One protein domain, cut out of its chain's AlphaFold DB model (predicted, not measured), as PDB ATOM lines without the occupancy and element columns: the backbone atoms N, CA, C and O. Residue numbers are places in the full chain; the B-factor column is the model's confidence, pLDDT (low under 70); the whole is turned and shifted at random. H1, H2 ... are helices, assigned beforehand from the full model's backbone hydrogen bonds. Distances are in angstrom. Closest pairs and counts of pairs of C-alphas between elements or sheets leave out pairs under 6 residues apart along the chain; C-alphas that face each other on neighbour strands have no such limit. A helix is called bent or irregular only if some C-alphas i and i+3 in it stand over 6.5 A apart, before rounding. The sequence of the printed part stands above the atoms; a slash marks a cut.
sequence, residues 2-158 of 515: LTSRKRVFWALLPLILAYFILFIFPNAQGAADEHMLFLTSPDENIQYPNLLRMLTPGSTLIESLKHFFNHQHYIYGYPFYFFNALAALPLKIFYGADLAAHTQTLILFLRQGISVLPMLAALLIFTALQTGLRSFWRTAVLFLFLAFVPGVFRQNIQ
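This is residues 2 to 158 of the 515 residues of an uncharacterized protein of Levilinea saccharolytica (UniProt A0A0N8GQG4). A long helix arm, H6b, makes the long axis of an elongated domain, with H1b, H2 and H7 packing along it and a head of short helices at its beginning. In that head H3, H4 and H5 fold back and forth, and H6a, the other arm of the same bent helix, folds back on H6b. The printed part has 157 residues with eight named helices, H1 to H8 in chain order, and no named strand; the class is all helix, and the touching helices are mostly crossed, 2 of 8 pairs with a tilt being shallow. It is only just loose, close to compact, with a radius of gyration of the C-alphas of 18.2 A and spans of 56 by 33 by 30 A.

H1, residues 4 to 22, begins at C-alpha 4 (-37.052, -12.042, 4.571). By its hydrogen bonds it was assigned as one helix, but it is bent, with C-alphas 11 and 14 6.5 A apart: H1a is residues 4 to 11, H1b residues 14 to 22, 12.1 A long. H2 is residues 24 to 27, H3 34 to 40, H4 42 to 54 with 19.5 A, and H5 61 to 69. H6, residues 78 to 131, was also assigned as one helix by its hydrogen bonds but is bent, with C-alphas 94 and 97 9.4 A apart. H6a, residues 78 to 94, measures 24.4 A; H6b, residues 97 to 131, measures 46.9 A and ends at C-alpha 131 (-35.348, -16.407, 16.432). H7 is residues 136 to 147, 16.0 A, and H8 residues 150 to 155, ending at C-alpha 155 (-34.328, -0.626, 34.808). H4 is only just irregular, with C-alphas 46 and 49 6.9 A apart; H6a is irregular at 87 to 90, 7.2 A, and H6b at 101 to 104, 8.7 A.

H6 is the hub, touching five other helices. H6b touches H1b with residues 112 to 120 alone, closest at the C-alphas of Val 116 and Phe 20, 6.7 A, opposite ways at a tilt of 36 degrees, only just steep. It touches H2 at Leu 108 and Asn 27, closest C-alphas 5.4 A, and H7 at Thr 127 and Phe 143, closest C-alphas 5.8 A. H6a touches H6b at a steep tilt of 55 degrees, closest C-alphas Ala 87 and Gly 113, 5.7 A. H3 and H4 form a helical hairpin, closest C-alphas Phe 38 and Asn 45, 5.2 A; H4 and H5 form another, Met 54 and Phe 68, 4.4 A. H6b and H8 only just touch, with 3 pairs of C-alphas within 8 A, the closest Ser 115 and Gln 155, 7.0 A. Every O i to N i+4 pair is within hydrogen-bond range in H1a, H1b, H3, H5, H7 and H8; H4 has 7 of 9, H6a 11 of 13 and H6b 23 of 31, and H2 is too short for such a pair.

The two C-alphas farthest apart, those of Ser 59 and Ser 135, are 56.8 A apart. The printed part has no cut and no long link. Mean pLDDT of the printed part is 94.9, and residue 2 alone is under 70.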
ATOM      1  N   LEU A   2     -35.890  -6.531  -0.157       52.41
ATOM      2  CA  LEU A   2     -35.240  -6.927   1.103       52.41
ATOM      3  C   LEU A   2     -35.394  -8.441   1.325       52.41
ATOM      4  O   LEU A   2     -36.485  -8.982   1.111       52.41
ATOM      5  N   THR A   3     -34.330  -9.116   1.771       74.62
ATOM      6  CA  THR A   3     -34.400 -10.520   2.210       74.62
ATOM      7  C   THR A   3     -35.385 -10.653   3.375       74.62
ATOM      8  O   THR A   3     -35.556  -9.708   4.148       74.62
ATOM      9  N   SER A   4     -36.025 -11.819   3.533       83.75
ATOM     10  CA  SER A   4     -37.052 -12.042   4.571       83.75
ATOM     11  C   SER A   4     -36.594 -11.611   5.974       83.75
ATOM     12  O   SER A   4     -37.350 -10.976   6.700       83.75
ATOM     13  N   ARG A   5     -35.323 -11.862   6.329       90.25
ATOM     14  CA  ARG A   5     -34.742 -11.464   7.627       90.25
ATOM     15  C   ARG A   5     -34.619  -9.950   7.795       90.25
ATOM     16  O   ARG A   5     -34.909  -9.429   8.866       90.25
ATOM     17  N   LYS A   6     -34.216  -9.236   6.736       91.12
ATOM     18  CA  LYS A   6     -34.137  -7.769   6.761       91.12
ATOM     19  C   LYS A   6     -35.528  -7.161   6.945       91.12
ATOM     20  O   LYS A   6     -35.657  -6.207   7.695       91.12
ATOM     21  N   ARG A   7     -36.567  -7.728   6.315       92.00
ATOM     22  CA  ARG A   7     -37.954  -7.263   6.501       92.00
ATOM     23  C   ARG A   7     -38.412  -7.398   7.952       92.00
ATOM     24  O   ARG A   7     -38.956  -6.443   8.482       92.00
ATOM     25  N   VAL A   8     -38.147  -8.541   8.592       95.00
ATOM     26  CA  VAL A   8     -38.482  -8.752  10.013       95.00
ATOM     27  C   VAL A   8     -37.772  -7.736  10.907       95.00
ATOM     28  O   VAL A   8     -38.411  -7.148  11.768       95.00
ATOM     29  N   PHE A   9     -36.480  -7.486  10.674       95.06
ATOM     30  CA  PHE A   9     -35.731  -6.471  11.419       95.06
ATOM     31  C   PHE A   9     -36.343  -5.070  11.271       95.06
ATOM     32  O   PHE A   9     -36.626  -4.419  12.269       95.06
ATOM     33  N   TRP A  10     -36.603  -4.627  10.035       95.00
ATOM     34  CA  TRP A  10     -37.210  -3.315   9.780       95.00
ATOM     35  C   TRP A  10     -38.615  -3.194  10.374       95.00
ATOM     36  O   TRP A  10     -38.952  -2.142  10.901       95.00
ATOM     37  N   ALA A  11     -39.411  -4.266  10.344       94.75
ATOM     38  CA  ALA A  11     -40.739  -4.294  10.955       94.75
ATOM     39  C   ALA A  11     -40.701  -4.232  12.493       94.75
ATOM     40  O   ALA A  11     -41.685  -3.833  13.108       94.75
ATOM     41  N   LEU A  12     -39.584  -4.613  13.121       96.25
ATOM     42  CA  LEU A  12     -39.403  -4.543  14.571       96.25
ATOM     43  C   LEU A  12     -38.985  -3.140  15.044       96.25
ATOM     44  O   LEU A  12     -39.292  -2.771  16.174       96.25
ATOM     45  N   LEU A  13     -38.323  -2.339  14.196       96.50
ATOM     46  CA  LEU A  13     -37.850  -1.001  14.574       96.50
ATOM     47  C   LEU A  13     -38.960  -0.064  15.080       96.50
ATOM     48  O   LEU A  13     -38.712   0.601  16.080       96.50
ATOM     49  N   PRO A  14     -40.172  -0.014  14.488       97.75
ATOM     50  CA  PRO A  14     -41.266   0.778  15.045       97.75
ATOM     51  C   PRO A  14     -41.648   0.371  16.473       97.75
ATOM     52  O   PRO A  14     -41.926   1.244  17.286       97.75
ATOM     53  N   LEU A  15     -41.617  -0.927  16.803       97.25
ATOM     54  CA  LEU A  15     -41.907  -1.411  18.160       97.25
ATOM     55  C   LEU A  15     -40.808  -0.998  19.145       97.25
ATOM     56  O   LEU A  15     -41.106  -0.539  20.242       97.25
ATOM     57  N   ILE A  16     -39.542  -1.113  18.734       98.25
ATOM     58  CA  ILE A  16     -38.390  -0.661  19.527       98.25
ATOM     59  C   ILE A  16     -38.467   0.851  19.763       98.25
ATOM     60  O   ILE A  16     -38.258   1.308  20.881       98.25
ATOM     61  N   LEU A  17     -38.792   1.623  18.722       98.44
ATOM     62  CA  LEU A  17     -38.918   3.074  18.802       98.44
ATOM     63  C   LEU A  17     -40.090   3.488  19.699       98.44
ATOM     64  O   LEU A  17     -39.923   4.375  20.527       98.44
ATOM     65  N   ALA A  18     -41.246   2.835  19.576       98.44
ATOM     66  CA  ALA A  18     -42.389   3.087  20.448       98.44
ATOM     67  C   ALA A  18     -42.044   2.808  21.918       98.44
ATOM     68  O   ALA A  18     -42.347   3.627  22.781       98.44
ATOM     69  N   TYR A  19     -41.347   1.700  22.194       98.31
ATOM     70  CA  TYR A  19     -40.874   1.382  23.540       98.31
ATOM     71  C   TYR A  19     -39.849   2.409  24.040       98.31
ATOM     72  O   TYR A  19     -39.961   2.873  25.162       98.31
ATOM     73  N   PHE A  20     -38.893   2.839  23.213       98.62
ATOM     74  CA  PHE A  20     -37.947   3.900  23.578       98.62
ATOM     75  C   PHE A  20     -38.663   5.217  23.938       98.62
ATOM     76  O   PHE A  20     -38.388   5.815  24.977       98.62
ATOM     77  N   ILE A  21     -39.638   5.632  23.117       98.62
ATOM     78  CA  ILE A  21     -40.443   6.841  23.345       98.62
ATOM     79  C   ILE A  21     -41.280   6.726  24.625       98.62
ATOM     80  O   ILE A  21     -41.394   7.707  25.357       98.62
ATOM     81  N   LEU A  22     -41.816   5.540  24.937       98.31
ATOM     82  CA  LEU A  22     -42.608   5.300  26.149       98.31
ATOM     83  C   LEU A  22     -41.867   5.742  27.422       98.31
ATOM     84  O   LEU A  22     -42.492   6.310  28.317       98.31
ATOM     85  N   PHE A  23     -40.547   5.547  27.499       98.50
ATOM     86  CA  PHE A  23     -39.764   5.929  28.678       98.50
ATOM     87  C   PHE A  23     -39.354   7.401  28.711       98.50
ATOM     88  O   PHE A  23     -38.801   7.832  29.717       98.50
ATOM     89  N   ILE A  24     -39.596   8.196  27.660       98.56
ATOM     90  CA  ILE A  24     -39.262   9.632  27.686       98.56
ATOM     91  C   ILE A  24     -40.017  10.323  28.821       98.56
ATOM     92  O   ILE A  24     -39.418  11.093  29.564       98.56
ATOM     93  N   PHE A  25     -41.298  10.000  28.996       97.88
ATOM     94  CA  PHE A  25     -42.150  10.628  30.003       97.88
ATOM     95  C   PHE A  25     -41.670  10.378  31.440       97.88
ATOM     96  O   PHE A  25     -41.380  11.363  32.116       97.88
ATOM     97  N   PRO A  26     -41.508   9.127  31.919       97.56
ATOM     98  CA  PRO A  26     -41.012   8.897  33.271       97.56
ATOM     99  C   PRO A  26     -39.556   9.347  33.442       97.56
ATOM    100  O   PRO A  26     -39.216   9.912  34.477       97.56
ATOM    101  N   ASN A  27     -38.698   9.191  32.425       98.12
ATOM    102  CA  ASN A  27     -37.293   9.603  32.526       98.12
ATOM    103  C   ASN A  27     -37.089  11.119  32.528       98.12
ATOM    104  O   ASN A  27     -36.012  11.562  32.925       98.12
ATOM    105  N   ALA A  28     -38.095  11.899  32.123       97.06
ATOM    106  CA  ALA A  28     -38.097  13.351  32.246       97.06
ATOM    107  C   ALA A  28     -38.502  13.837  33.651       97.06
ATOM    108  O   ALA A  28     -38.358  15.023  33.924       97.06
ATOM    109  N   GLN A  29     -39.002  12.969  34.533       96.31
ATOM    110  CA  GLN A  29     -39.403  13.322  35.902       96.31
ATOM    111  C   GLN A  29     -38.280  13.031  36.910       96.31
ATOM    112  O   GLN A  29     -37.367  12.253  36.636       96.31
ATOM    113  N   GLY A  30     -38.361  13.607  38.103       94.44
ATOM    114  CA  GLY A  30     -37.437  13.394  39.217       94.44
ATOM    115  C   GLY A  30     -36.067  14.039  39.027       94.44
ATOM    116  O   GLY A  30     -35.081  13.562  39.567       94.44
ATOM    117  N   ALA A  31     -35.964  15.079  38.203       96.06
ATOM    118  CA  ALA A  31     -34.677  15.712  37.904       96.06
ATOM    119  C   ALA A  31     -34.820  17.182  37.488       96.06
ATOM    120  O   ALA A  31     -33.997  17.678  36.723       96.06
ATOM    121  N   ALA A  32     -35.878  17.873  37.930       95.00
ATOM    122  CA  ALA A  32     -36.104  19.278  37.578       95.00
ATOM    123  C   ALA A  32     -34.883  20.169  37.873       95.00
ATOM    124  O   ALA A  32     -34.525  21.021  37.062       95.00
ATOM    125  N   ASP A  33     -34.220  19.902  38.992       94.38
ATOM    126  CA  ASP A  33     -32.948  20.479  39.405       94.38
ATOM    127  C   ASP A  33     -32.131  19.431  40.189       94.38
ATOM    128  O   ASP A  33     -32.569  18.291  40.387       94.38
ATOM    129  N   GLU A  34     -30.923  19.805  40.615       92.88
ATOM    130  CA  GLU A  34     -30.027  18.937  41.390       92.88
ATOM    131  C   GLU A  34     -30.629  18.536  42.748       92.88
ATOM    132  O   GLU A  34     -30.418  17.416  43.209       92.88
ATOM    133  N   HIS A  35     -31.445  19.398  43.365       93.88
ATOM    134  CA  HIS A  35     -32.107  19.081  44.630       93.88
ATOM    135  C   HIS A  35     -33.190  18.008  44.448       93.88
ATOM    136  O   HIS A  35     -33.256  17.050  45.216       93.88
ATOM    137  N   MET A  36     -34.008  18.106  43.400       95.25
ATOM    138  CA  MET A  36     -34.988  17.076  43.061       95.25
ATOM    139  C   MET A  36     -34.309  15.752  42.684       95.25
ATOM    140  O   MET A  36     -34.802  14.681  43.047       95.25
ATOM    141  N   LEU A  37     -33.165  15.804  41.996       95.19
ATOM    142  CA  LEU A  37     -32.368  14.611  41.702       95.19
ATOM    143  C   LEU A  37     -31.859  13.942  42.989       95.19
ATOM    144  O   LEU A  37     -31.973  12.725  43.135       95.19
ATOM    145  N   PHE A  38     -31.369  14.736  43.947       93.25
ATOM    146  CA  PHE A  38     -30.959  14.265  45.271       93.25
ATOM    147  C   PHE A  38     -32.089  13.533  46.011       93.25
ATOM    148  O   PHE A  38     -31.855  12.477  46.597       93.25
ATOM    149  N   LEU A  39     -33.315  14.062  45.959       92.12
ATOM    150  CA  LEU A  39     -34.470  13.480  46.649       92.12
ATOM    151  C   LEU A  39     -34.982  12.185  46.009       92.12
ATOM    152  O   LEU A  39     -35.537  11.336  46.705       92.12
ATOM    153  N   THR A  40     -34.853  12.045  44.691       91.94
ATOM    154  CA  THR A  40     -35.466  10.931  43.950       91.94
ATOM    155  C   THR A  40     -34.522   9.766  43.698       91.94
ATOM    156  O   THR A  40     -34.993   8.643  43.515       91.94
ATOM    157  N   SER A  41     -33.208  10.004  43.667       91.25
ATOM    158  CA  SER A  41     -32.255   9.001  43.195       91.25
ATOM    159  C   SER A  41     -30.877   9.145  43.849       91.25
ATOM    160  O   SER A  41     -30.027   9.902  43.366       91.25
ATOM    161  N   PRO A  42     -30.602   8.376  44.920       86.94
ATOM    162  CA  PRO A  42     -29.302   8.394  45.590       86.94
ATOM    163  C   PRO A  42     -28.140   8.066  44.644       86.94
ATOM    164  O   PRO A  42     -27.116   8.752  44.653       86.94
ATOM    165  N   ASP A  43     -28.317   7.058  43.783       88.31
ATOM    166  CA  ASP A  43     -27.288   6.627  42.835       88.31
ATOM    167  C   ASP A  43     -26.976   7.721  41.811       88.31
ATOM    168  O   ASP A  43     -25.807   8.024  41.562       88.31
ATOM    169  N   GLU A  44     -27.993   8.305  41.171       95.00
ATOM    170  CA  GLU A  44     -27.776   9.318  40.132       95.00
ATOM    171  C   GLU A  44     -27.185  10.593  40.724       95.00
ATOM    172  O   GLU A  44     -26.285  11.177  40.122       95.00
ATOM    173  N   ASN A  45     -27.619  10.974  41.928       93.50
ATOM    174  CA  ASN A  45     -27.081  12.117  42.648       93.50
ATOM    175  C   ASN A  45     -25.575  11.983  42.930       93.50
ATOM    176  O   ASN A  45     -24.829  12.937  42.736       93.50
ATOM    177  N   ILE A  46     -25.091  10.800  43.324       92.25
ATOM    178  CA  ILE A  46     -23.650  10.574  43.540       92.25
ATOM    179  C   ILE A  46     -22.874  10.652  42.212       92.25
ATOM    180  O   ILE A  46     -21.745  11.147  42.150       92.25
ATOM    181  N   GLN A  47     -23.464  10.169  41.119       94.50
ATOM    182  CA  GLN A  47     -22.803  10.089  39.815       94.50
ATOM    183  C   GLN A  47     -22.781  11.430  39.063       94.50
ATOM    184  O   GLN A  47     -21.827  11.709  38.329       94.50
ATOM    185  N   TYR A  48     -23.809  12.256  39.250       95.75
ATOM    186  CA  TYR A  48     -24.038  13.509  38.536       95.75
ATOM    187  C   TYR A  48     -22.879  14.523  38.614       95.75
ATOM    188  O   TYR A  48     -22.356  14.893  37.554       95.75
ATOM    189  N   PRO A  49     -22.379  14.923  39.803       94.69
ATOM    190  CA  PRO A  49     -21.303  15.911  39.897       94.69
ATOM    191  C   PRO A  49     -19.993  15.407  39.276       94.69
ATOM    192  O   PRO A  49     -19.229  16.183  38.698       94.69
ATOM    193  N   ASN A  50     -19.750  14.095  39.318       94.31
ATOM    194  CA  ASN A  50     -18.574  13.477  38.708       94.31
ATOM    195  C   ASN A  50     -18.603  13.584  37.176       94.31
ATOM    196  O   ASN A  50     -17.579  13.892  36.560       94.31
ATOM    197  N   LEU A  51     -19.774  13.401  36.555       95.12
ATOM    198  CA  LEU A  51     -19.949  13.622  35.119       95.12
ATOM    199  C   LEU A  51     -19.811  15.104  34.748       95.12
ATOM    200  O   LEU A  51     -19.132  15.427  33.774       95.12
ATOM    201  N   LEU A  52     -20.422  16.015  35.512       94.94
ATOM    202  CA  LEU A  52     -20.287  17.450  35.247       94.94
ATOM    203  C   LEU A  52     -18.825  17.893  35.309       94.94
ATOM    204  O   LEU A  52     -18.354  18.591  34.408       94.94
ATOM    205  N   ARG A  53     -18.078  17.429  36.314       93.69
ATOM    206  CA  ARG A  53     -16.636  17.671  36.420       93.69
ATOM    207  C   ARG A  53     -15.881  17.126  35.211       93.69
ATOM    208  O   ARG A  53     -15.070  17.845  34.638       93.69
ATOM    209  N   MET A  54     -16.184  15.900  34.784       94.19
ATOM    210  CA  MET A  54     -15.592  15.280  33.594       94.19
ATOM    211  C   MET A  54     -15.815  16.109  32.314       94.19
ATOM    212  O   MET A  54     -14.942  16.151  31.447       94.19
ATOM    213  N   LEU A  55     -16.963  16.786  32.199       93.69
ATOM    214  CA  LEU A  55     -17.337  17.635  31.061       93.69
ATOM    215  C   LEU A  55     -16.922  19.110  31.213       93.69
ATOM    216  O   LEU A  55     -17.156  19.912  30.299       93.69
ATOM    217  N   THR A  56     -16.334  19.489  32.348       92.31
ATOM    218  CA  THR A  56     -15.920  20.867  32.629       92.31
ATOM    219  C   THR A  56     -14.448  21.054  32.247       92.31
ATOM    220  O   THR A  56     -13.578  20.376  32.809       92.31
ATOM    221  N   PRO A  57     -14.136  21.955  31.295       91.06
ATOM    222  CA  PRO A  57     -12.758  22.223  30.906       91.06
ATOM    223  C   PRO A  57     -11.973  22.798  32.090       91.06
ATOM    224  O   PRO A  57     -12.478  23.624  32.847       91.06
ATOM    225  N   GLY A  58     -10.734  22.339  32.245       90.88
ATOM    226  CA  GLY A  58      -9.783  22.920  33.187       90.88
ATOM    227  C   GLY A  58      -9.144  24.197  32.637       90.88
ATOM    228  O   GLY A  58      -9.316  24.543  31.467       90.88
ATOM    229  N   SER A  59      -8.328  24.858  33.457       93.56
ATOM    230  CA  SER A  59      -7.544  26.038  33.059       93.56
ATOM    231  C   SER A  59      -6.521  25.737  31.957       93.56
ATOM    232  O   SER A  59      -6.097  26.627  31.222       93.56
ATOM    233  N   THR A  60      -6.133  24.465  31.817       95.94
ATOM    234  CA  THR A  60      -5.215  23.978  30.785       95.94
ATOM    235  C   THR A  60      -5.760  22.727  30.094       95.94
ATOM    236  O   THR A  60      -6.627  22.019  30.616       95.94
ATOM    237  N   LEU A  61      -5.200  22.391  28.928       93.31
ATOM    238  CA  LEU A  61      -5.503  21.130  28.240       93.31
ATOM    239  C   LEU A  61      -5.179  19.912  29.118       93.31
ATOM    240  O   LEU A  61      -5.953  18.960  29.165       93.31
ATOM    241  N   ILE A  62      -4.060  19.950  29.848       94.25
ATOM    242  CA  ILE A  62      -3.648  18.861  30.745       94.25
ATOM    243  C   ILE A  62      -4.671  18.680  31.868       94.25
ATOM    244  O   ILE A  62      -5.031  17.552  32.194       94.25
ATOM    245  N   GLU A  63      -5.151  19.772  32.457       92.25
ATOM    246  CA  GLU A  63      -6.189  19.723  33.487       92.25
ATOM    247  C   GLU A  63      -7.522  19.211  32.932       92.25
ATOM    248  O   GLU A  63      -8.142  18.347  33.544       92.25
ATOM    249  N   SER A  64      -7.904  19.636  31.725       92.06
ATOM    250  CA  SER A  64      -9.101  19.131  31.039       92.06
ATOM    251  C   SER A  64      -9.025  17.620  30.792       92.06
ATOM    252  O   SER A  64      -9.972  16.890  31.071       92.06
ATOM    253  N   LEU A  65      -7.873  17.117  30.336       91.19
ATOM    254  CA  LEU A  65      -7.646  15.678  30.179       91.19
ATOM    255  C   LEU A  65      -7.677  14.953  31.531       91.19
ATOM    256  O   LEU A  65      -8.231  13.860  31.630       91.19
ATOM    257  N   LYS A  66      -7.131  15.559  32.593       89.69
ATOM    258  CA  LYS A  66      -7.223  15.004  33.949       89.69
ATOM    259  C   LYS A  66      -8.674  14.909  34.417       89.69
ATOM    260  O   LYS A  66      -9.030  13.862  34.939       89.69
ATOM    261  N   HIS A  67      -9.499  15.937  34.220       90.75
ATOM    262  CA  HIS A  67     -10.931  15.882  34.537       90.75
ATOM    263  C   HIS A  67     -11.634  14.768  33.766       90.75
ATOM    264  O   HIS A  67     -12.383  13.996  34.356       90.75
ATOM    265  N   PHE A  68     -11.335  14.646  32.471       91.56
ATOM    266  CA  PHE A  68     -11.960  13.652  31.610       91.56
ATOM    267  C   PHE A  68     -11.635  12.213  32.036       91.56
ATOM    268  O   PHE A  68     -12.535  11.390  32.149       91.56
ATOM    269  N   PHE A  69     -10.364  11.896  32.308       90.12
ATOM    270  CA  PHE A  69      -9.960  10.529  32.661       90.12
ATOM    271  C   PHE A  69     -10.133  10.196  34.151       90.12
ATOM    272  O   PHE A  69     -10.434   9.050  34.488       90.12
ATOM    273  N   ASN A  70      -9.952  11.165  35.053       88.19
ATOM    274  CA  ASN A  70     -10.074  10.979  36.500       88.19
ATOM    275  C   ASN A  70     -11.461  11.404  37.004       88.19
ATOM    276  O   ASN A  70     -11.642  12.499  37.543       88.19
ATOM    277  N   HIS A  71     -12.417  10.488  36.872       84.19
ATOM    278  CA  HIS A  71     -13.831  10.670  37.205       84.19
ATOM    279  C   HIS A  71     -14.159  10.567  38.707       84.19
ATOM    280  O   HIS A  71     -15.319  10.720  39.057       84.19
ATOM    281  N   GLN A  72     -13.177  10.309  39.587       86.00
ATOM    282  CA  GLN A  72     -13.291  10.325  41.064       86.00
ATOM    283  C   GLN A  72     -14.362   9.433  41.729       86.00
ATOM    284  O   GLN A  72     -14.415   9.375  42.954       86.00
ATOM    285  N   HIS A  73     -15.141   8.672  40.962       87.81
ATOM    286  CA  HIS A  73     -16.151   7.746  41.464       87.81
ATOM    287  C   HIS A  73     -15.879   6.319  40.974       87.81
ATOM    288  O   HIS A  73     -16.277   5.928  39.880       87.81
ATOM    289  N   TYR A  74     -15.192   5.535  41.805       88.50
ATOM    290  CA  TYR A  74     -14.599   4.250  41.415       88.50
ATOM    291  C   TYR A  74     -15.474   3.019  41.685       88.50
ATOM    292  O   TYR A  74     -14.970   1.900  41.681       88.50
ATOM    293  N   ILE A  75     -16.774   3.207  41.925       88.88
ATOM    294  CA  ILE A  75     -17.721   2.084  42.049       88.88
ATOM    295  C   ILE A  75     -17.901   1.396  40.687       88.88
ATOM    296  O   ILE A  75     -17.996   0.171  40.597       88.88
ATOM    297  N   TYR A  76     -17.917   2.197  39.619       91.62
ATOM    298  CA  TYR A  76     -18.080   1.748  38.240       91.62
ATOM    299  C   TYR A  76     -16.827   2.046  37.436       91.62
ATOM    300  O   TYR A  76     -16.122   3.020  37.694       91.62
ATOM    301  N   GLY A  77     -16.554   1.215  36.436       93.44
ATOM    302  CA  GLY A  77     -15.395   1.439  35.590       93.44
ATOM    303  C   GLY A  77     -15.561   2.618  34.634       93.44
ATOM    304  O   GLY A  77     -16.665   3.022  34.261       93.44
ATOM    305  N   TYR A  78     -14.428   3.125  34.161       95.31
ATOM    306  CA  TYR A  78     -14.352   4.263  33.250       95.31
ATOM    307  C   TYR A  78     -15.195   4.140  31.962       95.31
ATOM    308  O   TYR A  78     -15.693   5.174  31.510       95.31
ATOM    309  N   PRO A  79     -15.451   2.951  31.368       96.75
ATOM    310  CA  PRO A  79     -16.289   2.872  30.172       96.75
ATOM    311  C   PRO A  79     -17.698   3.425  30.387       96.75
ATOM    312  O   PRO A  79     -18.249   4.029  29.473       96.75
ATOM    313  N   PHE A  80     -18.260   3.278  31.591       96.62
ATOM    314  CA  PHE A  80     -19.543   3.886  31.940       96.62
ATOM    315  C   PHE A  80     -19.488   5.413  31.782       96.62
ATOM    316  O   PHE A  80     -20.277   5.985  31.034       96.62
ATOM    317  N   TYR A  81     -18.490   6.060  32.387       95.62
ATOM    318  CA  TYR A  81     -18.279   7.507  32.292       95.62
ATOM    319  C   TYR A  81     -17.985   7.987  30.873       95.62
ATOM    320  O   TYR A  81     -18.515   9.010  30.443       95.62
ATOM    321  N   PHE A  82     -17.202   7.222  30.113       96.06
ATOM    322  CA  PHE A  82     -16.949   7.518  28.707       96.06
ATOM    323  C   PHE A  82     -18.248   7.557  27.888       96.06
ATOM    324  O   PHE A  82     -18.479   8.513  27.145       96.06
ATOM    325  N   PHE A  83     -19.122   6.556  28.042       97.50
ATOM    326  CA  PHE A  83     -20.408   6.546  27.346       97.50
ATOM    327  C   PHE A  83     -21.348   7.647  27.849       97.50
ATOM    328  O   PHE A  83     -22.035   8.249  27.026       97.50
ATOM    329  N   ASN A  84     -21.327   7.980  29.142       97.06
ATOM    330  CA  ASN A  84     -22.081   9.114  29.688       97.06
ATOM    331  C   ASN A  84     -21.672  10.433  29.023       97.06
ATOM    332  O   ASN A  84     -22.528  11.190  28.568       97.06
ATOM    333  N   ALA A  85     -20.366  10.686  28.899       96.06
ATOM    334  CA  ALA A  85     -19.859  11.868  28.212       96.06
ATOM    335  C   ALA A  85     -20.248  11.891  26.728       96.06
ATOM    336  O   ALA A  85     -20.600  12.946  26.205       96.06
ATOM    337  N   LEU A  86     -20.250  10.734  26.056       96.62
ATOM    338  CA  LEU A  86     -20.711  10.626  24.672       96.62
ATOM    339  C   LEU A  86     -22.215  10.923  24.538       96.62
ATOM    340  O   LEU A  86     -22.610  11.638  23.621       96.62
ATOM    341  N   ALA A  87     -23.045  10.411  25.449       96.88
ATOM    342  CA  ALA A  87     -24.485  10.664  25.460       96.88
ATOM    343  C   ALA A  87     -24.816  12.133  25.779       96.88
ATOM    344  O   ALA A  87     -25.745  12.697  25.204       96.88
ATOM    345  N   ALA A  88     -24.026  12.769  26.648       97.19
ATOM    346  CA  ALA A  88     -24.159  14.180  26.996       97.19
ATOM    347  C   ALA A  88     -23.577  15.132  25.933       97.19
ATOM    348  O   ALA A  88     -23.892  16.323  25.946       97.19
ATOM    349  N   LEU A  89     -22.741  14.642  25.009       95.44
ATOM    350  CA  LEU A  89     -22.010  15.472  24.047       95.44
ATOM    351  C   LEU A  89     -22.912  16.406  23.214       95.44
ATOM    352  O   LEU A  89     -22.571  17.585  23.122       95.44
ATOM    353  N   PRO A  90     -24.060  15.968  22.652       96.62
ATOM    354  CA  PRO A  90     -24.947  16.871  21.917       96.62
ATOM    355  C   PRO A  90     -25.440  18.041  22.776       96.62
ATOM    356  O   PRO A  90     -25.466  19.179  22.314       96.62
ATOM    357  N   LEU A  91     -25.766  17.779  24.047       97.25
ATOM    358  CA  LEU A  91     -26.204  18.806  24.991       97.25
ATOM    359  C   LEU A  91     -25.053  19.720  25.404       97.25
ATOM    360  O   LEU A  91     -25.245  20.925  25.510       97.25
ATOM    361  N   LYS A  92     -23.846  19.176  25.590       95.62
ATOM    362  CA  LYS A  92     -22.656  19.977  25.890       95.62
ATOM    363  C   LYS A  92     -22.300  20.918  24.740       95.62
ATOM    364  O   LYS A  92     -21.904  22.049  24.998       95.62
ATOM    365  N   ILE A  93     -22.451  20.472  23.492       96.00
ATOM    366  CA  ILE A  93     -22.251  21.313  22.302       96.00
ATOM    367  C   ILE A  93     -23.296  22.435  22.252       96.00
ATOM    368  O   ILE A  93     -22.952  23.561  21.912       96.00
ATOM    369  N   PHE A  94     -24.550  22.137  22.601       97.00
ATOM    370  CA  PHE A  94     -25.648  23.100  22.527       97.00
ATOM    371  C   PHE A  94     -25.658  24.114  23.686       97.00
ATOM    372  O   PHE A  94     -25.760  25.311  23.442       97.00
ATOM    373  N   TYR A  95     -25.523  23.652  24.932       96.50
ATOM    374  CA  TYR A  95     -25.604  24.485  26.143       96.50
ATOM    375  C   TYR A  95     -24.245  24.985  26.654       96.50
ATOM    376  O   TYR A  95     -24.187  25.892  27.480       96.50
ATOM    377  N   GLY A  96     -23.125  24.415  26.199       93.69
ATOM    378  CA  GLY A  96     -21.791  24.888  26.568       93.69
ATOM    379  C   GLY A  96     -21.526  24.846  28.078       93.69
ATOM    380  O   GLY A  96     -21.522  23.776  28.696       93.69
ATOM    381  N   ALA A  97     -21.217  26.002  28.668       91.44
ATOM    382  CA  ALA A  97     -20.962  26.142  30.104       91.44
ATOM    383  C   ALA A  97     -22.240  26.002  30.952       91.44
ATOM    384  O   ALA A  97     -22.162  25.498  32.069       91.44
ATOM    385  N   ASP A  98     -23.405  26.323  30.386       94.69
ATOM    386  CA  ASP A  98     -24.691  26.351  31.096       94.69
ATOM    387  C   ASP A  98     -25.352  24.969  31.211       94.69
ATOM    388  O   ASP A  98     -26.465  24.843  31.713       94.69
ATOM    389  N   LEU A  99     -24.675  23.894  30.786       95.31
ATOM    390  CA  LEU A  99     -25.219  22.532  30.807       95.31
ATOM    391  C   LEU A  99     -25.789  22.125  32.182       95.31
ATOM    392  O   LEU A  99     -26.812  21.446  32.236       95.31
ATOM    393  N   ALA A 100     -25.153  22.546  33.281       93.12
ATOM    394  CA  ALA A 100     -25.606  22.235  34.639       93.12
ATOM    395  C   ALA A 100     -26.983  22.854  34.970       93.12
ATOM    396  O   ALA A 100     -27.778  22.245  35.685       93.12
ATOM    397  N   ALA A 101     -27.322  24.002  34.373       95.38
ATOM    398  CA  ALA A 101     -28.637  24.631  34.524       95.38
ATOM    399  C   ALA A 101     -29.763  23.842  33.825       95.38
ATOM    400  O   ALA A 101     -30.942  24.116  34.035       95.38
ATOM    401  N   HIS A 102     -29.419  22.834  33.017       96.75
ATOM    402  CA  HIS A 102     -30.355  21.978  32.290       96.75
ATOM    403  C   HIS A 102     -30.348  20.538  32.824       96.75
ATOM    404  O   HIS A 102     -30.337  19.578  32.046       96.75
ATOM    405  N   THR A 103     -30.362  20.385  34.157       96.69
ATOM    406  CA  THR A 103     -30.307  19.084  34.858       96.69
ATOM    407  C   THR A 103     -31.336  18.091  34.314       96.69
ATOM    408  O   THR A 103     -30.957  16.991  33.913       96.69
ATOM    409  N   GLN A 104     -32.603  18.494  34.190       97.19
ATOM    410  CA  GLN A 104     -33.686  17.625  33.713       97.19
ATOM    411  C   GLN A 104     -33.417  17.060  32.314       97.19
ATOM    412  O   GLN A 104     -33.532  15.856  32.083       97.19
ATOM    413  N   THR A 105     -33.010  17.920  31.377       97.81
ATOM    414  CA  THR A 105     -32.700  17.524  29.997       97.81
ATOM    415  C   THR A 105     -31.471  16.623  29.944       97.81
ATOM    416  O   THR A 105     -31.473  15.623  29.225       97.81
ATOM    417  N   LEU A 106     -30.428  16.945  30.717       98.00
ATOM    418  CA  LEU A 106     -29.217  16.134  30.794       98.00
ATOM    419  C   LEU A 106     -29.518  14.734  31.340       98.00
ATOM    420  O   LEU A 106     -29.151  13.743  30.708       98.00
ATOM    421  N   ILE A 107     -30.232  14.642  32.462       98.06
ATOM    422  CA  ILE A 107     -30.611  13.365  33.071       98.06
ATOM    423  C   ILE A 107     -31.530  12.559  32.148       98.06
ATOM    424  O   ILE A 107     -31.316  11.357  31.995       98.06
ATOM    425  N   LEU A 108     -32.481  13.190  31.448       98.19
ATOM    426  CA  LEU A 108     -33.297  12.511  30.435       98.19
ATOM    427  C   LEU A 108     -32.424  11.871  29.342       98.19
ATOM    428  O   LEU A 108     -32.605  10.695  29.021       98.19
ATOM    429  N   PHE A 109     -31.467  12.619  28.783       98.00
ATOM    430  CA  PHE A 109     -30.551  12.100  27.759       98.00
ATOM    431  C   PHE A 109     -29.697  10.947  28.285       98.00
ATOM    432  O   PHE A 109     -29.483   9.971  27.566       98.00
ATOM    433  N   LEU A 110     -29.239  11.026  29.535       98.44
ATOM    434  CA  LEU A 110     -28.449   9.973  30.167       98.44
ATOM    435  C   LEU A 110     -29.288   8.715  30.413       98.44
ATOM    436  O   LEU A 110     -28.902   7.639  29.964       98.44
ATOM    437  N   ARG A 111     -30.473   8.830  31.023       98.31
ATOM    438  CA  ARG A 111     -31.390   7.696  31.233       98.31
ATOM    439  C   ARG A 111     -31.745   7.014  29.908       98.31
ATOM    440  O   ARG A 111     -31.676   5.791  29.801       98.31
ATOM    441  N   GLN A 112     -32.033   7.787  28.859       98.31
ATOM    442  CA  GLN A 112     -32.346   7.237  27.535       98.31
ATOM    443  C   GLN A 112     -31.133   6.618  26.829       98.31
ATOM    444  O   GLN A 112     -31.213   5.509  26.300       98.31
ATOM    445  N   GLY A 113     -30.003   7.324  26.809       98.12
ATOM    446  CA  GLY A 113     -28.808   6.929  26.064       98.12
ATOM    447  C   GLY A 113     -27.993   5.821  26.729       98.12
ATOM    448  O   GLY A 113     -27.325   5.062  26.029       98.12
ATOM    449  N   ILE A 114     -28.060   5.708  28.058       98.25
ATOM    450  CA  ILE A 114     -27.210   4.814  28.857       98.25
ATOM    451  C   ILE A 114     -27.991   3.637  29.435       98.25
ATOM    452  O   ILE A 114     -27.445   2.536  29.494       98.25
ATOM    453  N   SER A 115     -29.264   3.830  29.786       97.88
ATOM    454  CA  SER A 115     -30.110   2.753  30.313       97.88
ATOM    455  C   SER A 115     -31.007   2.161  29.223       97.88
ATOM    456  O   SER A 115     -30.837   1.002  28.843       97.88
ATOM    457  N   VAL A 116     -31.906   2.958  28.636       98.69
ATOM    458  CA  VAL A 116     -32.950   2.433  27.732       98.69
ATOM    459  C   VAL A 116     -32.368   1.891  26.426       98.69
ATOM    460  O   VAL A 116     -32.617   0.742  26.053       98.69
ATOM    461  N   LEU A 117     -31.568   2.691  25.717       98.62
ATOM    462  CA  LEU A 117     -31.043   2.315  24.405       98.62
ATOM    463  C   LEU A 117     -30.123   1.078  24.461       98.62
ATOM    464  O   LEU A 117     -30.338   0.158  23.661       98.62
ATOM    465  N   PRO A 118     -29.141   0.979  25.383       98.69
ATOM    466  CA  PRO A 118     -28.296  -0.208  25.472       98.69
ATOM    467  C   PRO A 118     -29.076  -1.460  25.870       98.69
ATOM    468  O   PRO A 118     -28.818  -2.532  25.315       98.69
ATOM    469  N   MET A 119     -30.075  -1.326  26.751       98.81
ATOM    470  CA  MET A 119     -30.953  -2.435  27.111       98.81
ATOM    471  C   MET A 119     -31.712  -2.933  25.879       98.81
ATOM    472  O   MET A 119     -31.628  -4.113  25.545       98.81
ATOM    473  N   LEU A 120     -32.363  -2.043  25.120       98.75
ATOM    474  CA  LEU A 120     -33.087  -2.420  23.898       98.75
ATOM    475  C   LEU A 120     -32.189  -3.099  22.862       98.75
ATOM    476  O   LEU A 120     -32.599  -4.083  22.240       98.75
ATOM    477  N   ALA A 121     -30.956  -2.615  22.699       98.75
ATOM    478  CA  ALA A 121     -29.972  -3.250  21.833       98.75
ATOM    479  C   ALA A 121     -29.628  -4.674  22.309       98.75
ATOM    480  O   ALA A 121     -29.562  -5.594  21.489       98.75
ATOM    481  N   ALA A 122     -29.472  -4.890  23.618       98.88
ATOM    482  CA  ALA A 122     -29.220  -6.211  24.183       98.88
ATOM    483  C   ALA A 122     -30.404  -7.172  23.976       98.88
ATOM    484  O   ALA A 122     -30.209  -8.295  23.500       98.88
ATOM    485  N   LEU A 123     -31.637  -6.725  24.255       98.81
ATOM    486  CA  LEU A 123     -32.854  -7.521  24.039       98.81
ATOM    487  C   LEU A 123     -33.018  -7.895  22.563       98.81
ATOM    488  O   LEU A 123     -33.350  -9.038  22.237       98.81
ATOM    489  N   LEU A 124     -32.735  -6.956  21.655       98.62
ATOM    490  CA  LEU A 124     -32.751  -7.195  20.216       98.62
ATOM    491  C   LEU A 124     -31.719  -8.246  19.803       98.62
ATOM    492  O   LEU A 124     -32.050  -9.146  19.027       98.62
ATOM    493  N   ILE A 125     -30.492  -8.166  20.327       98.75
ATOM    494  CA  ILE A 125     -29.440  -9.156  20.067       98.75
ATOM    495  C   ILE A 125     -29.895 -10.542  20.524       98.75
ATOM    496  O   ILE A 125     -29.895 -11.462  19.709       98.75
ATOM    497  N   PHE A 126     -30.339 -10.706  21.773       98.69
ATOM    498  CA  PHE A 126     -30.788 -12.010  22.276       98.69
ATOM    499  C   PHE A 126     -31.989 -12.554  21.495       98.69
ATOM    500  O   PHE A 126     -31.989 -13.711  21.071       98.69
ATOM    501  N   THR A 127     -32.970 -11.704  21.193       98.19
ATOM    502  CA  THR A 127     -34.128 -12.085  20.372       98.19
ATOM    503  C   THR A 127     -33.694 -12.534  18.973       98.19
ATOM    504  O   THR A 127     -34.179 -13.547  18.450       98.19
ATOM    505  N   ALA A 128     -32.762 -11.818  18.340       97.44
ATOM    506  CA  ALA A 128     -32.237 -12.161  17.023       97.44
ATOM    507  C   ALA A 128     -31.398 -13.451  17.054       97.44
ATOM    508  O   ALA A 128     -31.515 -14.280  16.143       97.44
ATOM    509  N   LEU A 129     -30.604 -13.660  18.106       96.69
ATOM    510  CA  LEU A 129     -29.812 -14.870  18.327       96.69
ATOM    511  C   LEU A 129     -30.661 -16.105  18.615       96.69
ATOM    512  O   LEU A 129     -30.181 -17.207  18.382       96.69
ATOM    513  N   GLN A 130     -31.917 -15.957  19.025       95.88
ATOM    514  CA  GLN A 130     -32.814 -17.097  19.231       95.88
ATOM    515  C   GLN A 130     -33.730 -17.335  18.031       95.88
ATOM    516  O   GLN A 130     -33.789 -18.428  17.465       95.88
ATOM    517  N   THR A 131     -34.365 -16.284  17.523       95.31
ATOM    518  CA  THR A 131     -35.348 -16.407  16.432       95.31
ATOM    519  C   THR A 131     -34.715 -16.381  15.041       95.31
ATOM    520  O   THR A 131     -35.280 -16.882  14.067       95.31
ATOM    521  N   GLY A 132     -33.520 -15.794  14.905       93.81
ATOM    522  CA  GLY A 132     -32.831 -15.614  13.618       93.81
ATOM    523  C   GLY A 132     -33.559 -14.681  12.673       93.81
ATOM    524  O   GLY A 132     -33.291 -14.730  11.470       93.81
ATOM    525  N   LEU A 133     -34.508 -13.903  13.209       94.62
ATOM    526  CA  LEU A 133     -35.378 -13.003  12.459       94.62
ATOM    527  C   LEU A 133     -36.119 -13.746  11.335       94.62
ATOM    528  O   LEU A 133     -36.299 -13.224  10.235       94.62
ATOM    529  N   ARG A 134     -36.481 -15.015  11.578       90.81
ATOM    530  CA  ARG A 134     -37.156 -15.874  10.592       90.81
ATOM    531  C   ARG A 134     -38.656 -15.597  10.506       90.81
ATOM    532  O   ARG A 134     -39.231 -15.772   9.439       90.81
ATOM    533  N   SER A 135     -39.273 -15.175  11.609       93.44
ATOM    534  CA  SER A 135     -40.705 -14.891  11.710       93.44
ATOM    535  C   SER A 135     -40.919 -13.624  12.521       93.44
ATOM    536  O   SER A 135     -40.442 -13.545  13.651       93.44
ATOM    537  N   PHE A 136     -41.657 -12.665  11.952       95.56
ATOM    538  CA  PHE A 136     -41.989 -11.418  12.637       95.56
ATOM    539  C   PHE A 136     -42.683 -11.684  13.971       95.56
ATOM    540  O   PHE A 136     -42.207 -11.204  14.987       95.56
ATOM    541  N   TRP A 137     -43.723 -12.521  13.991       94.25
ATOM    542  CA  TRP A 137     -44.490 -12.795  15.208       94.25
ATOM    543  C   TRP A 137     -43.650 -13.426  16.316       94.25
ATOM    544  O   TRP A 137     -43.723 -12.983  17.454       94.25
ATOM    545  N   ARG A 138     -42.795 -14.408  15.996       93.81
ATOM    546  CA  ARG A 138     -41.914 -15.023  17.007       93.81
ATOM    547  C   ARG A 138     -40.918 -14.014  17.570       93.81
ATOM    548  O   ARG A 138     -40.691 -13.980  18.772       93.81
ATOM    549  N   THR A 139     -40.322 -13.207  16.694       96.81
ATOM    550  CA  THR A 139     -39.370 -12.165  17.085       96.81
ATOM    551  C   THR A 139     -40.053 -11.073  17.907       96.81
ATOM    552  O   THR A 139     -39.529 -10.710  18.950       96.81
ATOM    553  N   ALA A 140     -41.221 -10.588  17.488       97.75
ATOM    554  CA  ALA A 140     -41.965  -9.542  18.180       97.75
ATOM    555  C   ALA A 140     -42.474 -10.015  19.547       97.75
ATOM    556  O   ALA A 140     -42.260  -9.315  20.527       97.75
ATOM    557  N   VAL A 141     -43.068 -11.212  19.641       97.12
ATOM    558  CA  VAL A 141     -43.542 -11.778  20.917       97.12
ATOM    559  C   VAL A 141     -42.392 -11.937  21.906       97.12
ATOM    560  O   VAL A 141     -42.512 -11.489  23.039       97.12
ATOM    561  N   LEU A 142     -41.266 -12.525  21.486       98.19
ATOM    562  CA  LEU A 142     -40.118 -12.689  22.379       98.19
ATOM    563  C   LEU A 142     -39.509 -11.339  22.776       98.19
ATOM    564  O   LEU A 142     -39.208 -11.137  23.947       98.19
ATOM    565  N   PHE A 143     -39.351 -10.412  21.828       98.62
ATOM    566  CA  PHE A 143     -38.811  -9.083  22.112       98.62
ATOM    567  C   PHE A 143     -39.686  -8.316  23.107       98.62
ATOM    568  O   PHE A 143     -39.172  -7.805  24.096       98.62
ATOM    569  N   LEU A 144     -41.001  -8.262  22.864       98.50
ATOM    570  CA  LEU A 144     -41.945  -7.580  23.748       98.50
ATOM    571  C   LEU A 144     -41.997  -8.256  25.114       98.50
ATOM    572  O   LEU A 144     -41.948  -7.557  26.117       98.50
ATOM    573  N   PHE A 145     -42.012  -9.592  25.170       98.69
ATOM    574  CA  PHE A 145     -41.947 -10.304  26.444       98.69
ATOM    575  C   PHE A 145     -40.712  -9.893  27.251       98.69
ATOM    576  O   PHE A 145     -40.845  -9.545  28.414       98.69
ATOM    577  N   LEU A 146     -39.527  -9.892  26.627       98.75
ATOM    578  CA  LEU A 146     -38.279  -9.497  27.284       98.75
ATOM    579  C   LEU A 146     -38.265  -8.020  27.708       98.75
ATOM    580  O   LEU A 146     -37.666  -7.695  28.728       98.75
ATOM    581  N   ALA A 147     -38.884  -7.136  26.922       98.62
ATOM    582  CA  ALA A 147     -38.961  -5.710  27.220       98.62
ATOM    583  C   ALA A 147     -39.852  -5.437  28.443       98.62
ATOM    584  O   ALA A 147     -39.437  -4.720  29.346       98.62
ATOM    585  N   PHE A 148     -41.013  -6.085  28.517       98.50
ATOM    586  CA  PHE A 148     -41.940  -6.018  29.651       98.50
ATOM    587  C   PHE A 148     -41.667  -7.137  30.666       98.50
ATOM    588  O   PHE A 148     -42.572  -7.837  31.103       98.50
ATOM    589  N   VAL A 149     -40.399  -7.394  30.992       98.50
ATOM    590  CA  VAL A 149     -40.052  -8.098  32.237       98.50
ATOM    591  C   VAL A 149     -39.923  -7.016  33.307       98.50
ATOM    592  O   VAL A 149     -39.154  -6.090  33.058       98.50
ATOM    593  N   PRO A 150     -40.557  -7.109  34.490       98.25
ATOM    594  CA  PRO A 150     -40.579  -5.994  35.436       98.25
ATOM    595  C   PRO A 150     -39.197  -5.476  35.839       98.25
ATOM    596  O   PRO A 150     -38.993  -4.269  35.922       98.25
ATOM    597  N   GLY A 151     -38.201  -6.352  35.993       97.69
ATOM    598  CA  GLY A 151     -36.815  -5.941  36.231       97.69
ATOM    599  C   GLY A 151     -36.201  -5.146  35.065       97.69
ATOM    600  O   GLY A 151     -35.441  -4.211  35.291       97.69
ATOM    601  N   VAL A 152     -36.540  -5.478  33.814       98.38
ATOM    602  CA  VAL A 152     -36.117  -4.728  32.614       98.38
ATOM    603  C   VAL A 152     -36.889  -3.417  32.487       98.38
ATOM    604  O   VAL A 152     -36.305  -2.384  32.164       98.38
ATOM    605  N   PHE A 153     -38.196  -3.449  32.737       98.38
ATOM    606  CA  PHE A 153     -39.063  -2.285  32.659       98.38
ATOM    607  C   PHE A 153     -38.658  -1.244  33.705       98.38
ATOM    608  O   PHE A 153     -38.366  -0.102  33.353       98.38
ATOM    609  N   ARG A 154     -38.492  -1.663  34.967       96.56
ATOM    610  CA  ARG A 154     -37.967  -0.823  36.048       96.56
ATOM    611  C   ARG A 154     -36.588  -0.268  35.723       96.56
ATOM    612  O   ARG A 154     -36.347   0.902  35.987       96.56
ATOM    613  N   GLN A 155     -35.683  -1.078  35.163       96.31
ATOM    614  CA  GLN A 155     -34.328  -0.626  34.808       96.31
ATOM    615  C   GLN A 155     -34.340   0.602  33.882       96.31
ATOM    616  O   GLN A 155     -33.387   1.378  33.874       96.31
ATOM    617  N   ASN A 156     -35.409   0.766  33.099       97.50
ATOM    618  CA  ASN A 156     -35.576   1.844  32.133       97.50
ATOM    619  C   ASN A 156     -36.345   3.061  32.681       97.50
ATOM    620  O   ASN A 156     -36.495   4.037  31.944       97.50
ATOM    621  N   ILE A 157     -36.821   3.016  33.933       95.56
ATOM    622  CA  ILE A 157     -37.567   4.091  34.604       95.56
ATOM    623  C   ILE A 157     -36.664   4.820  35.591       95.56
ATOM    624  O   ILE A 157     -36.164   4.215  36.532       95.56
ATOM    625  N   GLN A 158     -36.531   6.134  35.404       91.19
ATOM    626  CA  GLN A 158     -35.913   7.084  36.335       91.19
ATOM    627  C   GLN A 158     -34.550   6.636  36.877       91.19
ATOM    628  O   GLN A 158     -34.222   6.891  38.030       91.19
TER     629      GLN A 158